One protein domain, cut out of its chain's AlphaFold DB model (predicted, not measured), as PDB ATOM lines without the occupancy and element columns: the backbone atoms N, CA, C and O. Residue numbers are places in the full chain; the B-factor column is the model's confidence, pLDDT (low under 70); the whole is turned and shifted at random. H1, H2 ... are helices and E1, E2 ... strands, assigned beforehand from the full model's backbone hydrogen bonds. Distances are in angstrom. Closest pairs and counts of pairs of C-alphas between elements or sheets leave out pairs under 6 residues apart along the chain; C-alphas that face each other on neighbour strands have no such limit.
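Overview. This is residues 361 to 548 of the 807 residues of the protein "Cytochrome c domain-containing protein" of Microbulbifer agarilyticus (UniProt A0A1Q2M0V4). Little regular structure: two small antiparallel sheets amid long loops, near each other at E3 and E6. E1 E2 E3 is a meander, each strand the neighbour of the one before, with H2 over it; E5 E4 E6 E7 is strongly twisted, and H1 is off both. The 188 printed residues, 59 in named elements, run E1 to E7, H1, H2: mixed class, compact, radius of gyration of the C-alphas 16.2 A, spans 48 by 37 by 33 A.

Arrangement. Hairpins join E1, residues 361 to 367, E2, 400 to 407, and E3, 413 to 417; within hydrogen-bond range are N 364 and O 403, 3.0 A, and N 404 and O 415, 2.9 A. E4, 424 to 432, bends by 76 degrees at 428; its neighbours are E5, 439 to 444, N 427 to O 442 3.0 A, and E6, 457 to 463, N 426 to O 461 2.8 A. E7, 487 to 489, neighbours E6, N 458 to O 488 2.8 A. H1, 523 to 528, is on neither sheet. H2, 541 to 548, is over E1, height 6.2 A, closest C-alphas Ala 365 and Ala 541, 5.5 A. Both helices have every O i to N i+4 pair within range.

Along the chain. E1, 19.9 A long, begins at C-alpha 361 (300.048, 208.784, 281.005); E2 is 23.0 A. H2 ends at C-alpha 548 (290.586, 208.802, 256.798).

Size, cuts and confidence. The printed part has no cut. Long links include E1 to E2 and E7 to H1. Of 58 residues under pLDDT 70, most lie in 368 to 398 and 465 to 486.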
ATOM      1  N   THR A 361     299.748 208.673 282.431       91.25
ATOM      2  CA  THR A 361     300.048 208.784 281.005       91.25
ATOM      3  C   THR A 361     298.766 208.705 280.194       91.25
ATOM      4  O   THR A 361     297.961 207.801 280.400       91.25
ATOM      5  N   TYR A 362     298.611 209.628 279.250       87.88
ATOM      6  CA  TYR A 362     297.488 209.682 278.322       87.88
ATOM      7  C   TYR A 362     298.008 209.560 276.894       87.88
ATOM      8  O   TYR A 362     299.051 210.122 276.565       87.88
ATOM      9  N   THR A 363     297.287 208.856 276.026       88.25
ATOM     10  CA  THR A 363     297.682 208.681 274.625       88.25
ATOM     11  C   THR A 363     296.539 209.085 273.709       88.25
ATOM     12  O   THR A 363     295.392 208.729 273.952       88.25
ATOM     13  N   SER A 364     296.874 209.820 272.654       87.50
ATOM     14  CA  SER A 364     295.973 210.199 271.567       87.50
ATOM     15  C   SER A 364     296.696 210.001 270.242       87.50
ATOM     16  O   SER A 364     297.892 210.269 270.141       87.50
ATOM     17  N   ALA A 365     296.005 209.529 269.219       87.44
ATOM     18  CA  ALA A 365     296.516 209.414 267.872       87.44
ATOM     19  C   ALA A 365     296.006 210.559 267.011       87.44
ATOM     20  O   ALA A 365     294.874 211.026 267.135       87.44
ATOM     21  N   ASN A 366     296.870 210.994 266.109       78.88
ATOM     22  CA  ASN A 366     296.585 212.070 265.190       78.88
ATOM     23  C   ASN A 366     297.270 211.828 263.846       78.88
ATOM     24  O   ASN A 366     297.989 210.845 263.644       78.88
ATOM     25  N   TRP A 367     297.049 212.747 262.919       74.31
ATOM     26  CA  TRP A 367     297.733 212.762 261.646       74.31
ATOM     27  C   TRP A 367     298.245 214.152 261.329       74.31
ATOM     28  O   TRP A 367     297.743 215.176 261.779       74.31
ATOM     29  N   GLN A 368     299.321 214.144 260.570       67.81
ATOM     30  CA  GLN A 368     300.029 215.305 260.098       67.81
ATOM     31  C   GLN A 368     299.254 215.954 258.952       67.81
ATOM     32  O   GLN A 368     298.957 215.292 257.956       67.81
ATOM     33  N   ARG A 369     298.957 217.249 259.083       63.41
ATOM     34  CA  ARG A 369     298.294 218.071 258.060       63.41
ATOM     35  C   ARG A 369     299.239 219.157 257.548       63.41
ATOM     36  O   ARG A 369     300.088 219.652 258.291       63.41
ATOM     37  N   HIS A 370     299.123 219.509 256.271       49.81
ATOM     38  CA  HIS A 370     299.891 220.616 255.700       49.81
ATOM     39  C   HIS A 370     299.191 221.924 256.073       49.81
ATOM     40  O   HIS A 370     298.132 222.145 255.542       49.81
ATOM     41  N   GLY A 371     299.744 222.796 256.913       51.56
ATOM     42  CA  GLY A 371     299.061 224.059 257.265       51.56
ATOM     43  C   GLY A 371     298.322 224.042 258.610       51.56
ATOM     44  O   GLY A 371     298.091 222.986 259.200       51.56
ATOM     45  N   HIS A 372     298.072 225.239 259.142       50.78
ATOM     46  CA  HIS A 372     297.678 225.467 260.534       50.78
ATOM     47  C   HIS A 372     296.207 225.101 260.817       50.78
ATOM     48  O   HIS A 372     295.350 225.499 260.035       50.78
ATOM     49  N   PRO A 373     295.893 224.505 261.986       48.91
ATOM     50  CA  PRO A 373     294.520 224.276 262.470       48.91
ATOM     51  C   PRO A 373     293.704 225.559 262.720       48.91
ATOM     52  O   PRO A 373     292.509 225.485 262.956       48.91
ATOM     53  N   HIS A 374     294.313 226.749 262.641       54.09
ATOM     54  CA  HIS A 374     293.576 228.015 262.581       54.09
ATOM     55  C   HIS A 374     293.769 228.636 261.189       54.09
ATOM     56  O   HIS A 374     294.694 229.410 260.934       54.09
ATOM     57  N   SER A 375     292.944 228.169 260.253       51.38
ATOM     58  CA  SER A 375     292.244 228.881 259.167       51.38
ATOM     59  C   SER A 375     292.899 230.064 258.412       51.38
ATOM     60  O   SER A 375     292.209 230.855 257.773       51.38
ATOM     61  N   ARG A 376     294.225 230.189 258.334       52.25
ATOM     62  CA  ARG A 376     294.877 231.022 257.292       52.25
ATOM     63  C   ARG A 376     295.695 230.220 256.294       52.25
ATOM     64  O   ARG A 376     295.780 230.591 255.120       52.25
ATOM     65  N   ASP A 377     296.308 229.139 256.744       43.31
ATOM     66  CA  ASP A 377     297.237 228.372 255.931       43.31
ATOM     67  C   ASP A 377     296.512 227.183 255.283       43.31
ATOM     68  O   ASP A 377     296.867 226.057 255.584       43.31
ATOM     69  N   ARG A 378     295.577 227.478 254.352       47.16
ATOM     70  CA  ARG A 378     294.921 226.534 253.405       47.16
ATOM     71  C   ARG A 378     293.941 225.502 254.070       47.16
ATOM     72  O   ARG A 378     293.804 225.535 255.284       47.16
ATOM     73  N   PRO A 379     293.151 224.689 253.305       44.03
ATOM     74  CA  PRO A 379     291.960 223.959 253.801       44.03
ATOM     75  C   PRO A 379     292.229 222.698 254.647       44.03
ATOM     76  O   PRO A 379     291.362 221.829 254.769       44.03
ATOM     77  N   GLU A 380     293.432 222.491 255.169       46.88
ATOM     78  CA  GLU A 380     293.889 221.146 255.523       46.88
ATOM     79  C   GLU A 380     293.405 220.601 256.868       46.88
ATOM     80  O   GLU A 380     293.754 219.466 257.199       46.88
ATOM     81  N   GLU A 381     292.561 221.320 257.610       46.22
ATOM     82  CA  GLU A 381     291.872 220.765 258.779       46.22
ATOM     83  C   GLU A 381     290.773 219.759 258.377       46.22
ATOM     84  O   GLU A 381     290.372 218.938 259.191       46.22
ATOM     85  N   PHE A 382     290.397 219.633 257.100       54.31
ATOM     86  CA  PHE A 382     289.190 218.890 256.727       54.31
ATOM     87  C   PHE A 382     289.420 217.754 255.730       54.31
ATOM     88  O   PHE A 382     290.050 217.927 254.690       54.31
ATOM     89  N   VAL A 383     288.865 216.575 256.026       54.72
ATOM     90  CA  VAL A 383     288.592 215.582 254.981       54.72
ATOM     91  C   VAL A 383     287.296 216.065 254.325       54.72
ATOM     92  O   VAL A 383     286.246 215.999 254.951       54.72
ATOM     93  N   SER A 384     287.363 216.703 253.150       50.75
ATOM     94  CA  SER A 384     286.173 217.255 252.483       50.75
ATOM     95  C   SER A 384     286.093 216.881 251.001       50.75
ATOM     96  O   SER A 384     287.096 216.704 250.306       50.75
ATOM     97  N   PHE A 385     284.851 216.744 250.543       51.03
ATOM     98  CA  PHE A 385     284.397 216.392 249.188       51.03
ATOM     99  C   PHE A 385     284.699 217.502 248.160       51.03
ATOM    100  O   PHE A 385     285.079 217.210 247.027       51.03
ATOM    101  N   ASP A 386     284.615 218.774 248.571       47.59
ATOM    102  CA  ASP A 386     284.748 219.946 247.685       47.59
ATOM    103  C   ASP A 386     286.211 220.375 247.464       47.59
ATOM    104  O   ASP A 386     286.546 221.029 246.474       47.59
ATOM    105  N   ALA A 387     287.126 219.939 248.334       46.62
ATOM    106  CA  ALA A 387     288.546 220.269 248.252       46.62
ATOM    107  C   ALA A 387     289.325 219.431 247.218       46.62
ATOM    108  O   ALA A 387     290.553 219.421 247.243       46.62
ATOM    109  N   ALA A 388     288.665 218.751 246.272       41.81
ATOM    110  CA  ALA A 388     289.288 217.889 245.257       41.81
ATOM    111  C   ALA A 388     290.528 218.469 244.516       41.81
ATOM    112  O   ALA A 388     291.462 217.705 244.260       41.81
ATOM    113  N   PRO A 389     290.632 219.777 244.179       41.78
ATOM    114  CA  PRO A 389     291.872 220.324 243.608       41.78
ATOM    115  C   PRO A 389     293.014 220.518 244.630       41.78
ATOM    116  O   PRO A 389     294.177 220.620 244.226       41.78
ATOM    117  N   TYR A 390     292.706 220.550 245.930       44.12
ATOM    118  CA  TYR A 390     293.633 220.777 247.051       44.12
ATOM    119  C   TYR A 390     293.977 219.498 247.826       44.12
ATOM    120  O   TYR A 390     295.065 219.398 248.386       44.12
ATOM    121  N   ASN A 391     293.141 218.463 247.722       45.81
ATOM    122  CA  ASN A 391     293.412 217.088 248.158       45.81
ATOM    123  C   ASN A 391     294.399 216.366 247.205       45.81
ATOM    124  O   ASN A 391     294.331 215.165 246.953       45.81
ATOM    125  N   ASN A 392     295.310 217.137 246.605       40.97
ATOM    126  CA  ASN A 392     296.368 216.678 245.709       40.97
ATOM    127  C   ASN A 392     297.585 216.131 246.475       40.97
ATOM    128  O   ASN A 392     298.449 215.484 245.877       40.97
ATOM    129  N   SER A 393     297.631 216.351 247.793       48.31
ATOM    130  CA  SER A 393     298.458 215.558 248.694       48.31
ATOM    131  C   SER A 393     297.872 214.154 248.692       48.31
ATOM    132  O   SER A 393     296.728 213.963 249.097       48.31
ATOM    133  N   LEU A 394     298.620 213.159 248.215       53.88
ATOM    134  CA  LEU A 394     298.179 211.777 248.370       53.88
ATOM    135  C   LEU A 394     297.952 211.546 249.869       53.88
ATOM    136  O   LEU A 394     298.827 211.877 250.663       53.88
ATOM    137  N   THR A 395     296.825 210.960 250.269       59.00
ATOM    138  CA  THR A 395     296.599 210.509 251.657       59.00
ATOM    139  C   THR A 395     297.757 209.639 252.159       59.00
ATOM    140  O   THR A 395     298.049 209.639 253.350       59.00
ATOM    141  N   SER A 396     298.495 208.975 251.258       57.16
ATOM    142  CA  SER A 396     299.751 208.262 251.540       57.16
ATOM    143  C   SER A 396     300.924 209.148 251.992       57.16
ATOM    144  O   SER A 396     301.953 208.627 252.405       57.16
ATOM    145  N   GLY A 397     300.825 210.466 251.835       59.09
ATOM    146  CA  GLY A 397     301.824 211.455 252.231       59.09
ATOM    147  C   GLY A 397     301.583 212.063 253.613       59.09
ATOM    148  O   GLY A 397     302.480 212.738 254.109       59.09
ATOM    149  N   LEU A 398     300.417 211.823 254.229       69.75
ATOM    150  CA  LEU A 398     300.125 212.259 255.597       69.75
ATOM    151  C   LEU A 398     300.731 211.250 256.584       69.75
ATOM    152  O   LEU A 398     300.440 210.055 256.535       69.75
ATOM    153  N   GLU A 399     301.568 211.710 257.499       73.62
ATOM    154  CA  GLU A 399     302.095 210.876 258.581       73.62
ATOM    155  C   GLU A 399     301.012 210.657 259.651       73.62
ATOM    156  O   GLU A 399     300.297 211.590 260.014       73.62
ATOM    157  N   ARG A 400     300.885 209.435 260.177       81.69
ATOM    158  CA  ARG A 400     300.030 209.133 261.338       81.69
ATOM    159  C   ARG A 400     300.924 208.904 262.541       81.69
ATOM    160  O   ARG A 400     301.906 208.178 262.443       81.69
ATOM    161  N   TYR A 401     300.581 209.502 263.672       81.44
ATOM    162  CA  TYR A 401     301.418 209.463 264.865       81.44
ATOM    163  C   TYR A 401     300.577 209.404 266.131       81.44
ATOM    164  O   TYR A 401     299.375 209.663 266.120       81.44
ATOM    165  N   THR A 402     301.219 209.057 267.241       87.88
ATOM    166  CA  THR A 402     300.589 209.052 268.564       87.88
ATOM    167  C   THR A 402     301.281 210.048 269.469       87.88
ATOM    168  O   THR A 402     302.503 210.019 269.589       87.88
ATOM    169  N   THR A 403     300.529 210.886 270.158       86.75
ATOM    170  CA  THR A 403     301.031 211.755 271.213       86.75
ATOM    171  C   THR A 403     300.796 211.107 272.565       86.75
ATOM    172  O   THR A 403     299.665 210.775 272.915       86.75
ATOM    173  N   THR A 404     301.870 210.981 273.334       88.56
ATOM    174  CA  THR A 404     301.837 210.561 274.730       88.56
ATOM    175  C   THR A 404     302.026 211.779 275.623       88.56
ATOM    176  O   THR A 404     302.996 212.518 275.482       88.56
ATOM    177  N   PHE A 405     301.096 211.989 276.540       86.19
ATOM    178  CA  PHE A 405     301.151 213.027 277.549       86.19
ATOM    179  C   PHE A 405     301.490 212.397 278.901       86.19
ATOM    180  O   PHE A 405     300.758 211.526 279.369       86.19
ATOM    181  N   ILE A 406     302.605 212.812 279.499       89.56
ATOM    182  CA  ILE A 406     303.029 212.396 280.838       89.56
ATOM    183  C   ILE A 406     302.673 213.516 281.803       89.56
ATOM    184  O   ILE A 406     303.055 214.668 281.594       89.56
ATOM    185  N   ASP A 407     301.940 213.162 282.849       89.81
ATOM    186  CA  ASP A 407     301.331 214.101 283.770       89.81
ATOM    187  C   ASP A 407     301.605 213.705 285.217       89.81
ATOM    188  O   ASP A 407     300.930 212.844 285.778       89.81
ATOM    189  N   GLY A 408     302.590 214.352 285.829       87.25
ATOM    190  CA  GLY A 408     302.975 214.139 287.219       87.25
ATOM    191  C   GLY A 408     303.533 215.410 287.845       87.25
ATOM    192  O   GLY A 408     303.681 216.445 287.185       87.25
ATOM    193  N   GLU A 409     303.841 215.347 289.139       84.25
ATOM    194  CA  GLU A 409     304.561 216.418 289.829       84.25
ATOM    195  C   GLU A 409     305.904 216.652 289.131       84.25
ATOM    196  O   GLU A 409     306.776 215.796 289.109       84.25
ATOM    197  N   GLY A 410     306.014 217.789 288.449       77.31
ATOM    198  CA  GLY A 410     307.237 218.197 287.759       77.31
ATOM    199  C   GLY A 410     307.642 217.404 286.511       77.31
ATOM    200  O   GLY A 410     308.638 217.729 285.865       77.31
ATOM    201  N   GLU A 411     306.830 216.428 286.114       78.62
ATOM    202  CA  GLU A 411     307.097 215.515 284.995       78.62
ATOM    203  C   GLU A 411     306.231 215.797 283.752       78.62
ATOM    204  O   GLU A 411     306.128 214.948 282.870       78.62
ATOM    205  N   PHE A 412     305.615 216.985 283.654       86.94
ATOM    206  CA  PHE A 412     304.787 217.368 282.501       86.94
ATOM    207  C   PHE A 412     305.584 217.276 281.191       86.94
ATOM    208  O   PHE A 412     306.536 218.031 280.977       86.94
ATOM    209  N   ALA A 413     305.174 216.376 280.299       87.38
ATOM    210  CA  ALA A 413     305.793 216.219 278.990       87.38
ATOM    211  C   ALA A 413     304.766 215.854 277.920       87.38
ATOM    212  O   ALA A 413     303.960 214.943 278.087       87.38
ATOM    213  N   ILE A 414     304.865 216.526 276.776       87.25
ATOM    214  CA  ILE A 414     304.134 216.184 275.558       87.25
ATOM    215  C   ILE A 414     305.122 215.483 274.627       87.25
ATOM    216  O   ILE A 414     306.149 216.055 274.255       87.25
ATOM    217  N   GLN A 415     304.842 214.227 274.287       86.56
ATOM    218  CA  GLN A 415     305.743 213.347 273.544       86.56
ATOM    219  C   GLN A 415     305.057 212.821 272.279       86.56
ATOM    220  O   GLN A 415     304.424 211.761 272.304       86.56
ATOM    221  N   PRO A 416     305.164 213.544 271.156       85.56
ATOM    222  CA  PRO A 416     304.710 213.037 269.874       85.56
ATOM    223  C   PRO A 416     305.642 211.935 269.353       85.56
ATOM    224  O   PRO A 416     306.851 212.127 269.235       85.56
ATOM    225  N   ASN A 417     305.067 210.791 269.002       86.31
ATOM    226  CA  ASN A 417     305.750 209.617 268.462       86.31
ATOM    227  C   ASN A 417     305.427 209.486 266.968       86.31
ATOM    228  O   ASN A 417     304.569 208.696 266.573       86.31
ATOM    229  N   ALA A 418     306.083 210.310 266.154       80.25
ATOM    230  CA  ALA A 418     306.027 210.253 264.693       80.25
ATOM    231  C   ALA A 418     307.270 209.545 264.119       80.25
ATOM    232  O   ALA A 418     308.238 209.282 264.839       80.25
ATOM    233  N   SER A 419     307.279 209.269 262.812       78.50
ATOM    234  CA  SER A 419     308.444 208.713 262.105       78.50
ATOM    235  C   SER A 419     309.687 209.614 262.159       78.50
ATOM    236  O   SER A 419     310.815 209.131 262.021       78.50
ATOM    237  N   THR A 420     309.499 210.915 262.401       76.19
ATOM    238  CA  THR A 420     310.561 211.905 262.600       76.19
ATOM    239  C   THR A 420     310.434 212.599 263.956       76.19
ATOM    240  O   THR A 420     309.342 212.779 264.492       76.19
ATOM    241  N   ALA A 421     311.573 213.002 264.528       79.06
ATOM    242  CA  ALA A 421     311.579 213.755 265.778       79.06
ATOM    243  C   ALA A 421     310.951 215.151 265.577       79.06
ATOM    244  O   ALA A 421     311.248 215.793 264.561       79.06
ATOM    245  N   PRO A 422     310.131 215.644 266.526       80.31
ATOM    246  CA  PRO A 422     309.581 216.993 266.448       80.31
ATOM    247  C   PRO A 422     310.706 218.036 266.497       80.31
ATOM    248  O   PRO A 422     311.693 217.884 267.218       80.31
ATOM    249  N   LEU A 423     310.557 219.106 265.715       80.31
ATOM    250  CA  LEU A 423     311.481 220.243 265.708       80.31
ATOM    251  C   LEU A 423     311.278 221.125 266.939       80.31
ATOM    252  O   LEU A 423     312.249 221.613 267.512       80.31
ATOM    253  N   ARG A 424     310.015 221.354 267.308       83.50
ATOM    254  CA  ARG A 424     309.610 222.148 268.468       83.50
ATOM    255  C   ARG A 424     308.181 221.800 268.884       83.50
ATOM    256  O   ARG A 424     307.412 221.288 268.066       83.50
ATOM    257  N   ILE A 425     307.850 222.118 270.127       84.88
ATOM    258  CA  ILE A 425     306.482 222.222 270.623       84.88
ATOM    259  C   ILE A 425     306.216 223.700 270.891       84.88
ATOM    260  O   ILE A 425     307.009 224.394 271.537       84.88
ATOM    261  N   GLU A 426     305.112 224.173 270.343       84.19
ATOM    262  CA  GLU A 426     304.599 225.514 270.542       84.19
ATOM    263  C   GLU A 426     303.465 225.449 271.561       84.19
ATOM    264  O   GLU A 426     302.631 224.554 271.479       84.19
ATOM    265  N   ALA A 427     303.477 226.314 272.578       85.50
ATOM    266  CA  ALA A 427     302.488 226.268 273.656       85.50
ATOM    267  C   ALA A 427     302.098 227.658 274.175       85.50
ATOM    268  O   ALA A 427     302.890 228.600 274.101       85.50
ATOM    269  N   PHE A 428     300.887 227.748 274.729       82.75
ATOM    270  CA  PHE A 428     300.188 228.977 275.115       82.75
ATOM    271  C   PHE A 428     299.947 229.919 273.947       82.75
ATOM    272  O   PHE A 428     300.717 230.846 273.690       82.75
ATOM    273  N   GLU A 429     298.857 229.650 273.246       81.00
ATOM    274  CA  GLU A 429     298.362 230.483 272.163       81.00
ATOM    275  C   GLU A 429     298.016 231.912 272.630       81.00
ATOM    276  O   GLU A 429     297.487 232.127 273.722       81.00
ATOM    277  N   TRP A 430     298.293 232.898 271.777       79.81
ATOM    278  CA  TRP A 430     297.809 234.270 271.877       79.81
ATOM    279  C   TRP A 430     297.310 234.764 270.510       79.81
ATOM    280  O   TRP A 430     297.756 234.315 269.450       79.81
ATOM    281  N   GLY A 431     296.391 235.728 270.519       75.56
ATOM    282  CA  GLY A 431     295.738 236.221 269.312       75.56
ATOM    283  C   GLY A 431     296.570 237.263 268.563       75.56
ATOM    284  O   GLY A 431     296.559 238.447 268.899       75.56
ATOM    285  N   ALA A 432     297.242 236.866 267.485       74.06
ATOM    286  CA  ALA A 432     298.005 237.790 266.637       74.06
ATOM    287  C   ALA A 432     297.160 238.575 265.613       74.06
ATOM    288  O   ALA A 432     297.694 239.412 264.878       74.06
ATOM    289  N   GLY A 433     295.847 238.341 265.586       73.12
ATOM    290  CA  GLY A 433     294.868 238.965 264.701       73.12
ATOM    291  C   GLY A 433     294.124 237.927 263.856       73.12
ATOM    292  O   GLY A 433     294.708 236.924 263.473       73.12
ATOM    293  N   ASN A 434     292.874 238.228 263.487       71.94
ATOM    294  CA  ASN A 434     291.961 237.323 262.763       71.94
ATOM    295  C   ASN A 434     292.561 236.676 261.493       71.94
ATOM    296  O   ASN A 434     292.348 235.504 261.221       71.94
ATOM    297  N   CYS A 435     293.353 237.427 260.716       73.06
ATOM    298  CA  CYS A 435     294.040 236.897 259.530       73.06
ATOM    299  C   CYS A 435     295.508 236.502 259.809       73.06
ATOM    300  O   CYS A 435     296.364 236.650 258.928       73.06
ATOM    301  N   GLN A 436     295.864 236.097 261.025       70.06
ATOM    302  CA  GLN A 436     297.168 235.523 261.359       70.06
ATOM    303  C   GLN A 436     296.956 234.090 261.848       70.06
ATOM    304  O   GLN A 436     295.969 233.816 262.514       70.06
ATOM    305  N   GLY A 437     297.874 233.180 261.504       66.75
ATOM    306  CA  GLY A 437     297.889 231.868 262.153       66.75
ATOM    307  C   GLY A 437     298.112 232.031 263.664       66.75
ATOM    308  O   GLY A 437     298.638 233.074 264.084       66.75
ATOM    309  N   PRO A 438     297.762 231.016 264.466       70.88
ATOM    310  CA  PRO A 438     297.898 231.079 265.907       70.88
ATOM    311  C   PRO A 438     299.373 231.309 266.242       70.88
ATOM    312  O   PRO A 438     300.286 230.890 265.521       70.88
ATOM    313  N   GLN A 439     299.616 232.092 267.281       77.44
ATOM    314  CA  GLN A 439     300.962 232.393 267.748       77.44
ATOM    315  C   GLN A 439     301.088 231.905 269.173       77.44
ATOM    316  O   GLN A 439     300.131 231.970 269.930       77.44
ATOM    317  N   TYR A 440     302.278 231.458 269.552       81.31
ATOM    318  CA  TYR A 440     302.494 230.831 270.848       81.31
ATOM    319  C   TYR A 440     303.565 231.570 271.640       81.31
ATOM    320  O   TYR A 440     304.504 232.136 271.071       81.31
ATOM    321  N   ILE A 441     303.415 231.579 272.962       80.19
ATOM    322  CA  ILE A 441     304.386 232.190 273.874       80.19
ATOM    323  C   ILE A 441     305.630 231.307 274.006       80.19
ATOM    324  O   ILE A 441     306.751 231.814 274.054       80.19
ATOM    325  N   ILE A 442     305.450 229.986 274.046       83.38
ATOM    326  CA  ILE A 442     306.541 229.020 274.140       83.38
ATOM    327  C   ILE A 442     306.819 228.441 272.761       83.38
ATOM    328  O   ILE A 442     305.901 228.041 272.054       83.38
ATOM    329  N   ASN A 443     308.101 228.329 272.419       85.81
ATOM    330  CA  ASN A 443     308.575 227.590 271.259       85.81
ATOM    331  C   ASN A 443     309.837 226.804 271.658       85.81
ATOM    332  O   ASN A 443     310.938 227.356 271.710       85.81
ATOM    333  N   SER A 444     309.669 225.534 272.042       83.62
ATOM    334  CA  SER A 444     310.762 224.697 272.565       83.62
ATOM    335  C   SER A 444     310.461 223.201 272.450       83.62
ATOM    336  O   SER A 444     309.305 222.795 272.461       83.62
ATOM    337  N   PHE A 445     311.490 222.357 272.359       82.00
ATOM    338  CA  PHE A 445     311.349 220.913 272.569       82.00
ATOM    339  C   PHE A 445     312.586 220.359 273.300       82.00
ATOM    340  O   PHE A 445     313.701 220.539 272.799       82.00
ATOM    341  N   PRO A 446     312.423 219.688 274.458       81.62
ATOM    342  CA  PRO A 446     311.163 219.490 275.190       81.62
ATOM    343  C   PRO A 446     310.599 220.813 275.742       81.62
ATOM    344  O   PRO A 446     311.307 221.819 275.774       81.62
ATOM    345  N   LEU A 447     309.330 220.806 276.166       83.38
ATOM    346  CA  LEU A 447     308.758 221.931 276.909       83.38
ATOM    347  C   LEU A 447     309.515 222.156 278.233       83.38
ATOM    348  O   LEU A 447     310.120 221.212 278.756       83.38
ATOM    349  N   PRO A 448     309.489 223.379 278.798       81.62
ATOM    350  CA  PRO A 448     310.160 223.663 280.059       81.62
ATOM    351  C   PRO A 448     309.603 222.790 281.190       81.62
ATOM    352  O   PRO A 448     308.413 222.835 281.508       81.62
ATOM    353  N   ALA A 449     310.474 221.995 281.813       81.62
ATOM    354  CA  ALA A 449     310.111 221.226 282.996       81.62
ATOM    355  C   ALA A 449     309.729 222.172 284.144       81.62
ATOM    356  O   ALA A 449     310.298 223.256 284.272       81.62
ATOM    357  N   ASN A 450     308.801 221.748 285.006       84.50
ATOM    358  CA  ASN A 450     308.371 222.508 286.188       84.50
ATOM    359  C   ASN A 450     307.809 223.915 285.909       84.50
ATOM    360  O   ASN A 450     307.821 224.755 286.806       84.50
ATOM    361  N   ALA A 451     307.308 224.188 284.702       85.94
ATOM    362  CA  ALA A 451     306.779 225.512 284.358       85.94
ATOM    363  C   ALA A 451     305.262 225.661 284.551       85.94
ATOM    364  O   ALA A 451     304.785 226.786 284.652       85.94
ATOM    365  N   PHE A 452     304.521 224.555 284.626       89.19
ATOM    366  CA  PHE A 452     303.055 224.532 284.576       89.19
ATOM    367  C   PHE A 452     302.450 223.926 285.846       89.19
ATOM    368  O   PHE A 452     303.057 223.016 286.427       89.19
ATOM    369  N   ASP A 453     301.261 224.378 286.241       92.56
ATOM    370  CA  ASP A 453     300.593 223.971 287.486       92.56
ATOM    371  C   ASP A 453     299.349 223.099 287.267       92.56
ATOM    372  O   ASP A 453     298.788 223.001 286.178       92.56
ATOM    373  N   TYR A 454     298.923 222.431 288.338       93.25
ATOM    374  CA  TYR A 454     297.739 221.577 288.362       93.25
ATOM    375  C   TYR A 454     296.461 222.336 287.979       93.25
ATOM    376  O   TYR A 454     296.230 223.462 288.416       93.25
ATOM    377  N   GLY A 455     295.628 221.703 287.154       92.50
ATOM    378  CA  GLY A 455     294.394 222.273 286.624       92.50
ATOM    379  C   GLY A 455     294.595 223.358 285.566       92.50
ATOM    380  O   GLY A 455     293.630 224.006 285.165       92.50
ATOM    381  N   GLN A 456     295.822 223.573 285.090       91.12
ATOM    382  CA  GLN A 456     296.084 224.463 283.969       91.12
ATOM    383  C   GLN A 456     295.790 223.775 282.635       91.12
ATOM    384  O   GLN A 456     296.223 222.641 282.410       91.12
ATOM    385  N   ILE A 457     295.102 224.484 281.738       89.31
ATOM    386  CA  ILE A 457     294.972 224.083 280.336       89.31
ATOM    387  C   ILE A 457     296.138 224.679 279.555       89.31
ATOM    388  O   ILE A 457     296.403 225.880 279.612       89.31
ATOM    389  N   VAL A 458     296.841 223.824 278.824       86.38
ATOM    390  CA  VAL A 458     297.933 224.204 277.934       86.38
ATOM    391  C   VAL A 458     297.448 224.005 276.508       86.38
ATOM    392  O   VAL A 458     297.261 222.861 276.085       86.38
ATOM    393  N   SER A 459     297.261 225.104 275.775       84.06
ATOM    394  CA  SER A 459     297.090 225.039 274.325       84.06
ATOM    395  C   SER A 459     298.434 224.793 273.661       84.06
ATOM    396  O   SER A 459     299.436 225.383 274.078       84.06
ATOM    397  N   TRP A 460     298.497 223.884 272.687       82.50
ATOM    398  CA  TRP A 460     299.779 223.495 272.101       82.50
ATOM    399  C   TRP A 460     299.696 222.908 270.690       82.50
ATOM    400  O   TRP A 460     298.671 222.400 270.241       82.50
ATOM    401  N   GLU A 461     300.852 222.920 270.036       81.25
ATOM    402  CA  GLU A 461     301.130 222.390 268.708       81.25
ATOM    403  C   GLU A 461     302.503 221.704 268.692       81.25
ATOM    404  O   GLU A 461     303.424 222.106 269.401       81.25
ATOM    405  N   ALA A 462     302.681 220.693 267.837       79.75
ATOM    406  CA  ALA A 462     303.999 220.149 267.517       79.75
ATOM    407  C   ALA A 462     304.327 220.360 266.038       79.75
ATOM    408  O   ALA A 462     303.522 220.022 265.175       79.75
ATOM    409  N   THR A 463     305.540 220.844 265.751       77.62
ATOM    410  CA  THR A 463     306.062 220.958 264.382       77.62
ATOM    411  C   THR A 463     307.016 219.807 264.067       77.62
ATOM    412  O   THR A 463     307.957 219.551 264.822       77.62
ATOM    413  N   PHE A 464     306.868 219.188 262.894       75.38
ATOM    414  CA  PHE A 464     307.723 218.091 262.426       75.38
ATOM    415  C   PHE A 464     308.464 218.430 261.123       75.38
ATOM    416  O   PHE A 464     307.972 219.225 260.318       75.38
ATOM    417  N   PRO A 465     309.635 217.818 260.866       69.44
ATOM    418  CA  PRO A 465     310.239 217.835 259.544       69.44
ATOM    419  C   PRO A 465     309.549 216.793 258.651       69.44
ATOM    420  O   PRO A 465     309.499 215.612 259.002       69.44
ATOM    421  N   THR A 466     309.073 217.200 257.473       62.44
ATOM    422  CA  THR A 466     308.422 216.291 256.515       62.44
ATOM    423  C   THR A 466     309.118 216.271 255.172       62.44
ATOM    424  O   THR A 466     309.508 217.317 254.666       62.44
ATOM    425  N   ALA A 467     309.235 215.101 254.547       54.38
ATOM    426  CA  ALA A 467     309.584 215.029 253.132       54.38
ATOM    427  C   ALA A 467     308.429 215.607 252.294       54.38
ATOM    428  O   ALA A 467     307.262 215.309 252.536       54.38
ATOM    429  N   GLN A 468     308.749 216.458 251.324       53.72
ATOM    430  CA  GLN A 468     307.807 217.131 250.440       53.72
ATOM    431  C   GLN A 468     307.249 216.108 249.435       53.72
ATOM    432  O   GLN A 468     307.663 216.048 248.277       53.72
ATOM    433  N   ASN A 469     306.320 215.273 249.901       50.75
ATOM    434  CA  ASN A 469     305.769 214.132 249.164       50.75
ATOM    435  C   ASN A 469     304.719 214.536 248.110       50.75
ATOM    436  O   ASN A 469     304.284 213.706 247.315       50.75
ATOM    437  N   ASN A 470     304.351 215.819 248.060       47.97
ATOM    438  CA  ASN A 470     303.329 216.359 247.157       47.97
ATOM    439  C   ASN A 470     303.809 216.577 245.708       47.97
ATOM    440  O   ASN A 470     303.050 217.083 244.883       47.97
ATOM    441  N   PHE A 471     305.051 216.208 245.366       43.62
ATOM    442  CA  PHE A 471     305.571 216.314 243.998       43.62
ATOM    443  C   PHE A 471     306.139 214.978 243.499       43.62
ATOM    444  O   PHE A 471     306.893 214.327 244.225       43.62
ATOM    445  N   PRO A 472     305.878 214.584 242.234       39.91
ATOM    446  CA  PRO A 472     306.580 213.465 241.615       39.91
ATOM    447  C   PRO A 472     308.094 213.729 241.656       39.91
ATOM    448  O   PRO A 472     308.570 214.684 241.042       39.91
ATOM    449  N   ASN A 473     308.845 212.881 242.367       42.16
ATOM    450  CA  ASN A 473     310.292 212.997 242.632       42.16
ATOM    451  C   ASN A 473     310.729 214.087 243.641       42.16
ATOM    452  O   ASN A 473     311.882 214.522 243.591       42.16
ATOM    453  N   GLY A 474     309.860 214.532 244.553       45.00
ATOM    454  CA  GLY A 474     310.247 215.447 245.634       45.00
ATOM    455  C   GLY A 474     311.289 214.835 246.586       45.00
ATOM    456  O   GLY A 474     311.069 213.768 247.150       45.00
ATOM    457  N   THR A 475     312.437 215.500 246.758       40.22
ATOM    458  CA  THR A 475     313.507 215.137 247.719       40.22
ATOM    459  C   THR A 475     313.754 216.217 248.779       40.22
ATOM    460  O   THR A 475     314.675 216.101 249.587       40.22
ATOM    461  N   SER A 476     312.971 217.294 248.769       46.12
ATOM    462  CA  SER A 476     313.081 218.406 249.714       46.12
ATOM    463  C   SER A 476     312.292 218.127 250.990       46.12
ATOM    464  O   SER A 476     311.255 217.481 250.949       46.12
ATOM    465  N   ILE A 477     312.783 218.616 252.126       47.31
ATOM    466  CA  ILE A 477     312.067 218.595 253.405       47.31
ATOM    467  C   ILE A 477     311.260 219.903 253.495       47.31
ATOM    468  O   ILE A 477     311.863 220.974 253.432       47.31
ATOM    469  N   SER A 478     309.928 219.849 253.615       48.00
ATOM    470  CA  SER A 478     309.114 220.980 254.093       48.00
ATOM    471  C   SER A 478     308.994 220.923 255.618       48.00
ATOM    472  O   SER A 478     309.005 219.847 256.208       48.00
ATOM    473  N   SER A 479     308.947 222.081 256.275       48.53
ATOM    474  CA  SER A 479     309.182 222.201 257.723       48.53
ATOM    475  C   SER A 479     307.950 222.578 258.552       48.53
ATOM    476  O   SER A 479     308.119 223.182 259.609       48.53
ATOM    477  N   GLN A 480     306.729 222.325 258.077       55.41
ATOM    478  CA  GLN A 480     305.517 222.780 258.764       55.41
ATOM    479  C   GLN A 480     304.385 221.772 258.615       55.41
ATOM    480  O   GLN A 480     303.821 221.619 257.532       55.41
ATOM    481  N   VAL A 481     304.087 221.094 259.717       56.31
ATOM    482  CA  VAL A 481     302.971 220.173 259.861       56.31
ATOM    483  C   VAL A 481     302.442 220.274 261.277       56.31
ATOM    484  O   VAL A 481     303.242 220.330 262.208       56.31
ATOM    485  N   TYR A 482     301.116 220.270 261.391       60.97
ATOM    486  CA  TYR A 482     300.377 220.697 262.571       60.97
ATOM    487  C   TYR A 482     299.493 219.575 263.134       60.97
ATOM    488  O   TYR A 482     299.175 218.612 262.429       60.97
ATOM    489  N   ASN A 483     299.129 219.681 264.416       58.16
ATOM    490  CA  ASN A 483     298.259 218.735 265.118       58.16
ATOM    491  C   ASN A 483     296.801 219.226 265.099       58.16
ATOM    492  O   ASN A 483     296.558 220.413 265.279       58.16
ATOM    493  N   THR A 484     295.848 218.310 264.928       50.03
ATOM    494  CA  THR A 484     294.403 218.601 264.828       50.03
ATOM    495  C   THR A 484     293.763 218.944 266.189       50.03
ATOM    496  O   THR A 484     292.618 219.364 266.246       50.03
ATOM    497  N   MET A 485     294.462 218.711 267.308       60.16
ATOM    498  CA  MET A 485     293.862 218.685 268.653       60.16
ATOM    499  C   MET A 485     294.711 219.495 269.628       60.16
ATOM    500  O   MET A 485     295.888 219.187 269.818       60.16
ATOM    501  N   GLN A 486     294.123 220.531 270.226       69.75
ATOM    502  CA  GLN A 486     294.905 221.694 270.650       69.75
ATOM    503  C   GLN A 486     294.973 221.969 272.147       69.75
ATOM    504  O   GLN A 486     295.468 223.026 272.504       69.75
ATOM    505  N   ASN A 487     294.539 221.076 273.039       81.56
ATOM    506  CA  ASN A 487     294.603 221.340 274.480       81.56
ATOM    507  C   ASN A 487     294.968 220.091 275.294       81.56
ATOM    508  O   ASN A 487     294.616 218.961 274.951       81.56
ATOM    509  N   THR A 488     295.680 220.302 276.398       85.50
ATOM    510  CA  THR A 488     295.853 219.311 277.469       85.50
ATOM    511  C   THR A 488     295.632 219.979 278.817       85.50
ATOM    512  O   THR A 488     296.026 221.129 279.006       85.50
ATOM    513  N   THR A 489     295.010 219.266 279.748       89.25
ATOM    514  CA  THR A 489     294.713 219.757 281.093       89.25
ATOM    515  C   THR A 489     295.551 219.001 282.111       89.25
ATOM    516  O   THR A 489     295.451 217.780 282.244       89.25
ATOM    517  N   ILE A 490     296.378 219.718 282.866       91.06
ATOM    518  CA  ILE A 490     297.245 219.113 283.882       91.06
ATOM    519  C   ILE A 490     296.380 218.579 285.024       91.06
ATOM    520  O   ILE A 490     295.644 219.325 285.662       91.06
ATOM    521  N   GLY A 491     296.474 217.282 285.294       89.75
ATOM    522  CA  GLY A 491     295.620 216.539 286.214       89.75
ATOM    523  C   GLY A 491     294.479 215.769 285.538       89.75
ATOM    524  O   GLY A 491     293.920 214.891 286.190       89.75
ATOM    525  N   GLN A 492     294.139 216.051 284.269       86.44
ATOM    526  CA  GLN A 492     293.012 215.416 283.550       86.44
ATOM    527  C   GLN A 492     293.376 214.816 282.181       86.44
ATOM    528  O   GLN A 492     292.630 213.989 281.664       86.44
ATOM    529  N   GLY A 493     294.515 215.191 281.594       84.06
ATOM    530  CA  GLY A 493     294.981 214.660 280.315       84.06
ATOM    531  C   GLY A 493     294.417 215.380 279.089       84.06
ATOM    532  O   GLY A 493     294.259 216.600 279.087       84.06
ATOM    533  N   PHE A 494     294.160 214.624 278.015       78.75
ATOM    534  CA  PHE A 494     293.610 215.176 276.773       78.75
ATOM    535  C   PHE A 494     292.200 215.715 276.995       78.75
ATOM    536  O   PHE A 494     291.320 215.001 277.465       78.75
ATOM    537  N   THR A 495     291.983 216.965 276.603       71.75
ATOM    538  CA  THR A 495     290.684 217.635 276.677       71.75
ATOM    539  C   THR A 495     290.545 218.530 275.462       71.75
ATOM    540  O   THR A 495     291.513 219.182 275.078       71.75
ATOM    541  N   THR A 496     289.369 218.600 274.856       62.09
ATOM    542  CA  THR A 496     289.185 219.375 273.618       62.09
ATOM    543  C   THR A 496     288.621 220.758 273.837       62.09
ATOM    544  O   THR A 496     288.876 221.645 273.027       62.09
ATOM    545  N   ALA A 497     287.951 220.979 274.962       57.94
ATOM    546  CA  ALA A 497     287.590 222.301 275.424       57.94
ATOM    547  C   ALA A 497     287.622 222.376 276.961       57.94
ATOM    548  O   ALA A 497     287.521 221.384 277.672       57.94
ATOM    549  N   THR A 498     287.893 223.590 277.419       69.38
ATOM    550  CA  THR A 498     287.575 224.278 278.680       69.38
ATOM    551  C   THR A 498     287.169 223.523 279.946       69.38
ATOM    552  O   THR A 498     286.387 222.582 279.912       69.38
ATOM    553  N   GLY A 499     287.502 224.093 281.107       80.19
ATOM    554  CA  GLY A 499     286.872 223.737 282.382       80.19
ATOM    555  C   GLY A 499     285.361 223.945 282.439       80.19
ATOM    556  O   GLY A 499     284.747 223.435 283.361       80.19
ATOM    557  N   ASP A 500     284.734 224.626 281.472       89.19
ATOM    558  CA  ASP A 500     283.278 224.600 281.346       89.19
ATOM    559  C   ASP A 500     282.825 223.244 280.771       89.19
ATOM    560  O   ASP A 500     283.028 222.964 279.580       89.19
ATOM    561  N   PRO A 501     282.193 222.369 281.572       89.12
ATOM    562  CA  PRO A 501     281.791 221.058 281.091       89.12
ATOM    563  C   PRO A 501     280.684 221.159 280.043       89.12
ATOM    564  O   PRO A 501     280.449 220.195 279.320       89.12
ATOM    565  N   ARG A 502     279.985 222.292 279.943       87.94
ATOM    566  CA  ARG A 502     278.872 222.471 279.018       87.94
ATOM    567  C   ARG A 502     279.320 222.744 277.577       87.94
ATOM    568  O   ARG A 502     278.522 222.561 276.660       87.94
ATOM    569  N   LEU A 503     280.583 223.127 277.373       86.31
ATOM    570  CA  LEU A 503     281.209 223.243 276.048       86.31
ATOM    571  C   LEU A 503     281.711 221.885 275.514       86.31
ATOM    572  O   LEU A 503     281.870 221.694 274.309       86.31
ATOM    573  N   ASN A 504     281.900 220.906 276.404       86.75
ATOM    574  CA  ASN A 504     282.468 219.593 276.102       86.75
ATOM    575  C   ASN A 504     281.395 218.519 275.883       86.75
ATOM    576  O   ASN A 504     281.178 217.651 276.732       86.75
ATOM    577  N   LEU A 505     280.740 218.533 274.719       90.62
ATOM    578  CA  LEU A 505     279.647 217.595 274.420       90.62
ATOM    579  C   LEU A 505     280.075 216.117 274.403       90.62
ATOM    580  O   LEU A 505     279.271 215.247 274.721       90.62
ATOM    581  N   ALA A 506     281.337 215.812 274.095       90.88
ATOM    582  CA  ALA A 506     281.884 214.451 274.137       90.88
ATOM    583  C   ALA A 506     283.011 214.285 275.176       90.88
ATOM    584  O   ALA A 506     283.849 213.392 275.052       90.88
ATOM    585  N   GLY A 507     283.058 215.145 276.200       87.81
ATOM    586  CA  GLY A 507     284.113 215.100 277.215       87.81
ATOM    587  C   GLY A 507     285.514 215.165 276.585       87.81
ATOM    588  O   GLY A 507     285.728 215.968 275.672       87.81
ATOM    589  N   PRO A 508     286.471 214.311 277.000       85.50
ATOM    590  CA  PRO A 508     287.823 214.319 276.447       85.50
ATOM    591  C   PRO A 508     287.911 213.743 275.027       85.50
ATOM    592  O   PRO A 508     289.013 213.716 274.489       85.50
ATOM    593  N   ALA A 509     286.798 213.276 274.442       88.94
ATOM    594  CA  ALA A 509     286.688 212.733 273.085       88.94
ATOM    595  C   ALA A 509     286.179 213.756 272.046       88.94
ATOM    596  O   ALA A 509     286.067 213.413 270.869       88.94
ATOM    597  N   GLY A 510     285.829 214.981 272.460       84.62
ATOM    598  CA  GLY A 510     285.348 216.030 271.552       84.62
ATOM    599  C   GLY A 510     286.418 216.519 270.576       84.62
ATOM    600  O   GLY A 510     287.524 216.001 270.545       84.62
ATOM    601  N   VAL A 511     286.095 217.520 269.758       79.94
ATOM    602  CA  VAL A 511     287.086 218.262 268.957       79.94
ATOM    603  C   VAL A 511     286.644 219.712 268.847       79.94
ATOM    604  O   VAL A 511     285.467 219.980 268.599       79.94
ATOM    605  N   ARG A 512     287.587 220.638 269.027       77.31
ATOM    606  CA  ARG A 512     287.386 222.069 268.798       77.31
ATOM    607  C   ARG A 512     288.063 222.476 267.500       77.31
ATOM    608  O   ARG A 512     289.235 222.172 267.329       77.31
ATOM    609  N   MET A 513     287.326 223.184 266.652       75.62
ATOM    610  CA  MET A 513     287.825 223.790 265.416       75.62
ATOM    611  C   MET A 513     287.601 225.297 265.481       75.62
ATOM    612  O   MET A 513     286.558 225.737 265.969       75.62
ATOM    613  N   VAL A 514     288.578 226.077 265.016       74.06
ATOM    614  CA  VAL A 514     288.563 227.546 265.092       74.06
ATOM    615  C   VAL A 514     288.688 228.146 263.690       74.06
ATOM    616  O   VAL A 514     289.713 228.031 263.014       74.06
ATOM    617  N   HIS A 515     287.642 228.846 263.250       75.94
ATOM    618  CA  HIS A 515     287.561 229.444 261.913       75.94
ATOM    619  C   HIS A 515     288.047 230.912 261.901       75.94
ATOM    620  O   HIS A 515     287.841 231.635 262.870       75.94
ATOM    621  N   SER A 516     288.662 231.382 260.805       71.00
ATOM    622  CA  SER A 516     289.368 232.685 260.701       71.00
ATOM    623  C   SER A 516     288.489 233.824 260.194       71.00
ATOM    624  O   SER A 516     288.990 234.886 259.825       71.00
ATOM    625  N   ASN A 517     287.180 233.587 260.115       75.56
ATOM    626  CA  ASN A 517     286.119 234.546 259.821       75.56
ATOM    627  C   ASN A 517     286.505 235.611 258.768       75.56
ATOM    628  O   ASN A 517     286.924 236.726 259.093       75.56
ATOM    629  N   GLY A 518     286.331 235.299 257.484       72.94
ATOM    630  CA  GLY A 518     286.443 236.230 256.358       72.94
ATOM    631  C   GLY A 518     287.846 236.415 255.769       72.94
ATOM    632  O   GLY A 518     288.017 237.256 254.883       72.94
ATOM    633  N   CYS A 519     288.852 235.667 256.235       75.12
ATOM    634  CA  CYS A 519     290.229 235.751 255.728       75.12
ATOM    635  C   CYS A 519     290.677 234.519 254.922       75.12
ATOM    636  O   CYS A 519     291.693 234.601 254.224       75.12
ATOM    637  N   ASN A 520     289.959 233.395 255.016       72.06
ATOM    638  CA  ASN A 520     290.326 232.147 254.354       72.06
ATOM    639  C   ASN A 520     289.617 232.008 252.995       72.06
ATOM    640  O   ASN A 520     288.389 232.035 252.956       72.06
ATOM    641  N   PRO A 521     290.335 231.827 251.867       70.88
ATOM    642  CA  PRO A 521     289.701 231.608 250.563       70.88
ATOM    643  C   PRO A 521     288.851 230.330 250.468       70.88
ATOM    644  O   PRO A 521     288.157 230.175 249.469       70.88
ATOM    645  N   VAL A 522     288.944 229.434 251.454       69.69
ATOM    646  CA  VAL A 522     288.234 228.144 251.528       69.69
ATOM    647  C   VAL A 522     287.429 227.996 252.829       69.69
ATOM    648  O   VAL A 522     287.180 226.896 253.312       69.69
ATOM    649  N   GLU A 523     287.062 229.122 253.447       75.81
ATOM    650  CA  GLU A 523     286.318 229.148 254.713       75.81
ATOM    651  C   GLU A 523     285.002 228.365 254.646       75.81
ATOM    652  O   GLU A 523     284.632 227.677 255.598       75.81
ATOM    653  N   ASP A 524     284.294 228.458 253.521       78.19
ATOM    654  CA  ASP A 524     283.031 227.754 253.340       78.19
ATOM    655  C   ASP A 524     283.256 226.240 253.393       78.19
ATOM    656  O   ASP A 524     282.528 225.538 254.095       78.19
ATOM    657  N   GLU A 525     284.286 225.727 252.713       74.75
ATOM    658  CA  GLU A 525     284.673 224.317 252.761       74.75
ATOM    659  C   GLU A 525     285.081 223.868 254.171       74.75
ATOM    660  O   GLU A 525     284.711 222.768 254.581       74.75
ATOM    661  N   GLU A 526     285.781 224.713 254.930       74.62
ATOM    662  CA  GLU A 526     286.156 224.420 256.318       74.62
ATOM    663  C   GLU A 526     284.934 224.268 257.218       74.62
ATOM    664  O   GLU A 526     284.725 223.242 257.866       74.62
ATOM    665  N   ARG A 527     284.044 225.259 257.198       80.56
ATOM    666  CA  ARG A 527     282.813 225.208 257.990       80.56
ATOM    667  C   ARG A 527     281.915 224.048 257.579       80.56
ATOM    668  O   ARG A 527     281.084 223.587 258.363       80.56
ATOM    669  N   ASN A 528     282.005 223.621 256.324       81.31
ATOM    670  CA  ASN A 528     281.244 222.505 255.786       81.31
ATOM    671  C   ASN A 528     281.735 221.153 256.312       81.31
ATOM    672  O   ASN A 528     280.954 220.209 256.357       81.31
ATOM    673  N   ALA A 529     282.981 221.061 256.753       78.06
ATOM    674  CA  ALA A 529     283.574 219.827 257.237       78.06
ATOM    675  C   ALA A 529     283.728 219.795 258.774       78.06
ATOM    676  O   ALA A 529     284.447 218.977 259.339       78.06
ATOM    677  N   ARG A 530     282.939 220.620 259.470       81.19
ATOM    678  CA  ARG A 530     282.815 220.708 260.935       81.19
ATOM    679  C   ARG A 530     282.544 219.373 261.660       81.19
ATOM    680  O   ARG A 530     282.708 219.305 262.868       81.19
ATOM    681  N   PHE A 531     282.118 218.322 260.963       84.94
ATOM    682  CA  PHE A 531     281.855 217.004 261.555       84.94
ATOM    683  C   PHE A 531     282.885 215.934 261.161       84.94
ATOM    684  O   PHE A 531     282.747 214.789 261.580       84.94
ATOM    685  N   THR A 532     283.918 216.265 260.372       79.81
ATOM    686  CA  THR A 532     284.797 215.268 259.723       79.81
ATOM    687  C   THR A 532     286.098 214.976 260.483       79.81
ATOM    688  O   THR A 532     287.118 214.622 259.884       79.81
ATOM    689  N   GLN A 533     286.078 215.086 261.817       83.50
ATOM    690  CA  GLN A 533     287.201 214.709 262.688       83.50
ATOM    691  C   GLN A 533     286.972 213.378 263.407       83.50
ATOM    692  O   GLN A 533     285.845 212.953 263.656       83.50
ATOM    693  N   GLN A 534     288.059 212.716 263.795       88.31
ATOM    694  CA  GLN A 534     287.959 211.581 264.707       88.31
ATOM    695  C   GLN A 534     287.964 212.071 266.159       88.31
ATOM    696  O   GLN A 534     288.558 213.107 266.462       88.31
ATOM    697  N   VAL A 535     287.394 211.288 267.072       89.69
ATOM    698  CA  VAL A 535     287.511 211.535 268.512       89.69
ATOM    699  C   VAL A 535     288.972 211.515 268.976       89.69
ATOM    700  O   VAL A 535     289.765 210.647 268.600       89.69
ATOM    701  N   THR A 536     289.333 212.445 269.854       86.94
ATOM    702  CA  THR A 536     290.691 212.602 270.412       86.94
ATOM    703  C   THR A 536     291.199 211.408 271.202       86.94
ATOM    704  O   THR A 536     292.403 211.251 271.380       86.94
ATOM    705  N   THR A 537     290.305 210.562 271.688       90.12
ATOM    706  CA  THR A 537     290.613 209.396 272.516       90.12
ATOM    707  C   THR A 537     291.032 208.168 271.708       90.12
ATOM    708  O   THR A 537     291.422 207.163 272.302       90.12
ATOM    709  N   VAL A 538     291.004 208.217 270.369       91.69
ATOM    710  CA  VAL A 538     291.662 207.201 269.527       91.69
ATOM    711  C   VAL A 538     293.152 207.184 269.857       91.69
ATOM    712  O   VAL A 538     293.766 208.240 269.912       91.69
ATOM    713  N   GLN A 539     293.752 206.006 270.062       90.75
ATOM    714  CA  GLN A 539     295.132 205.892 270.568       90.75
ATOM    715  C   GLN A 539     296.121 205.261 269.583       90.75
ATOM    716  O   GLN A 539     297.311 205.189 269.883       90.75
ATOM    717  N   SER A 540     295.670 204.814 268.404       90.88
ATOM    718  CA  SER A 540     296.544 204.181 267.410       90.88
ATOM    719  C   SER A 540     296.564 204.913 266.067       90.88
ATOM    720  O   SER A 540     295.530 205.287 265.521       90.88
ATOM    721  N   ALA A 541     297.767 205.062 265.507       86.69
ATOM    722  CA  ALA A 541     298.002 205.611 264.170       86.69
ATOM    723  C   ALA A 541     297.275 204.821 263.062       86.69
ATOM    724  O   ALA A 541     296.834 205.399 262.072       86.69
ATOM    725  N   GLU A 542     297.123 203.506 263.236       89.06
ATOM    726  CA  GLU A 542     296.397 202.642 262.300       89.06
ATOM    727  C   GLU A 542     294.905 202.991 262.241       89.06
ATOM    728  O   GLU A 542     294.360 203.120 261.148       89.06
ATOM    729  N   GLN A 543     294.254 203.217 263.388       90.00
ATOM    730  CA  GLN A 543     292.850 203.645 263.425       90.00
ATOM    731  C   GLN A 543     292.644 205.005 262.757       90.00
ATOM    732  O   GLN A 543     291.627 205.201 262.103       90.00
ATOM    733  N   VAL A 544     293.622 205.909 262.851       86.75
ATOM    734  CA  VAL A 544     293.581 207.192 262.132       86.75
ATOM    735  C   VAL A 544     293.605 206.993 260.619       86.75
ATOM    736  O   VAL A 544     292.884 207.658 259.879       86.75
ATOM    737  N   ASP A 545     294.428 206.064 260.133       85.31
ATOM    738  CA  ASP A 545     294.434 205.718 258.714       85.31
ATOM    739  C   ASP A 545     293.088 205.112 258.285       85.31
ATOM    740  O   ASP A 545     292.515 205.552 257.287       85.31
ATOM    741  N   GLN A 546     292.531 204.186 259.077       89.69
ATOM    742  CA  GLN A 546     291.202 203.618 258.816       89.69
ATOM    743  C   GLN A 546     290.101 204.686 258.812       89.69
ATOM    744  O   GLN A 546     289.233 204.635 257.946       89.69
ATOM    745  N   PHE A 547     290.151 205.661 259.724       90.06
ATOM    746  CA  PHE A 547     289.209 206.778 259.780       90.06
ATOM    747  C   PHE A 547     289.234 207.602 258.486       90.06
ATOM    748  O   PHE A 547     288.193 207.828 257.872       90.06
ATOM    749  N   ILE A 548     290.424 207.988 258.015       82.44
ATOM    750  CA  ILE A 548     290.586 208.802 256.798       82.44
ATOM    751  C   ILE A 548     290.088 208.049 255.557       82.44
ATOM    752  O   ILE A 548     289.362 208.604 254.729       82.44
TER     753      ILE A 548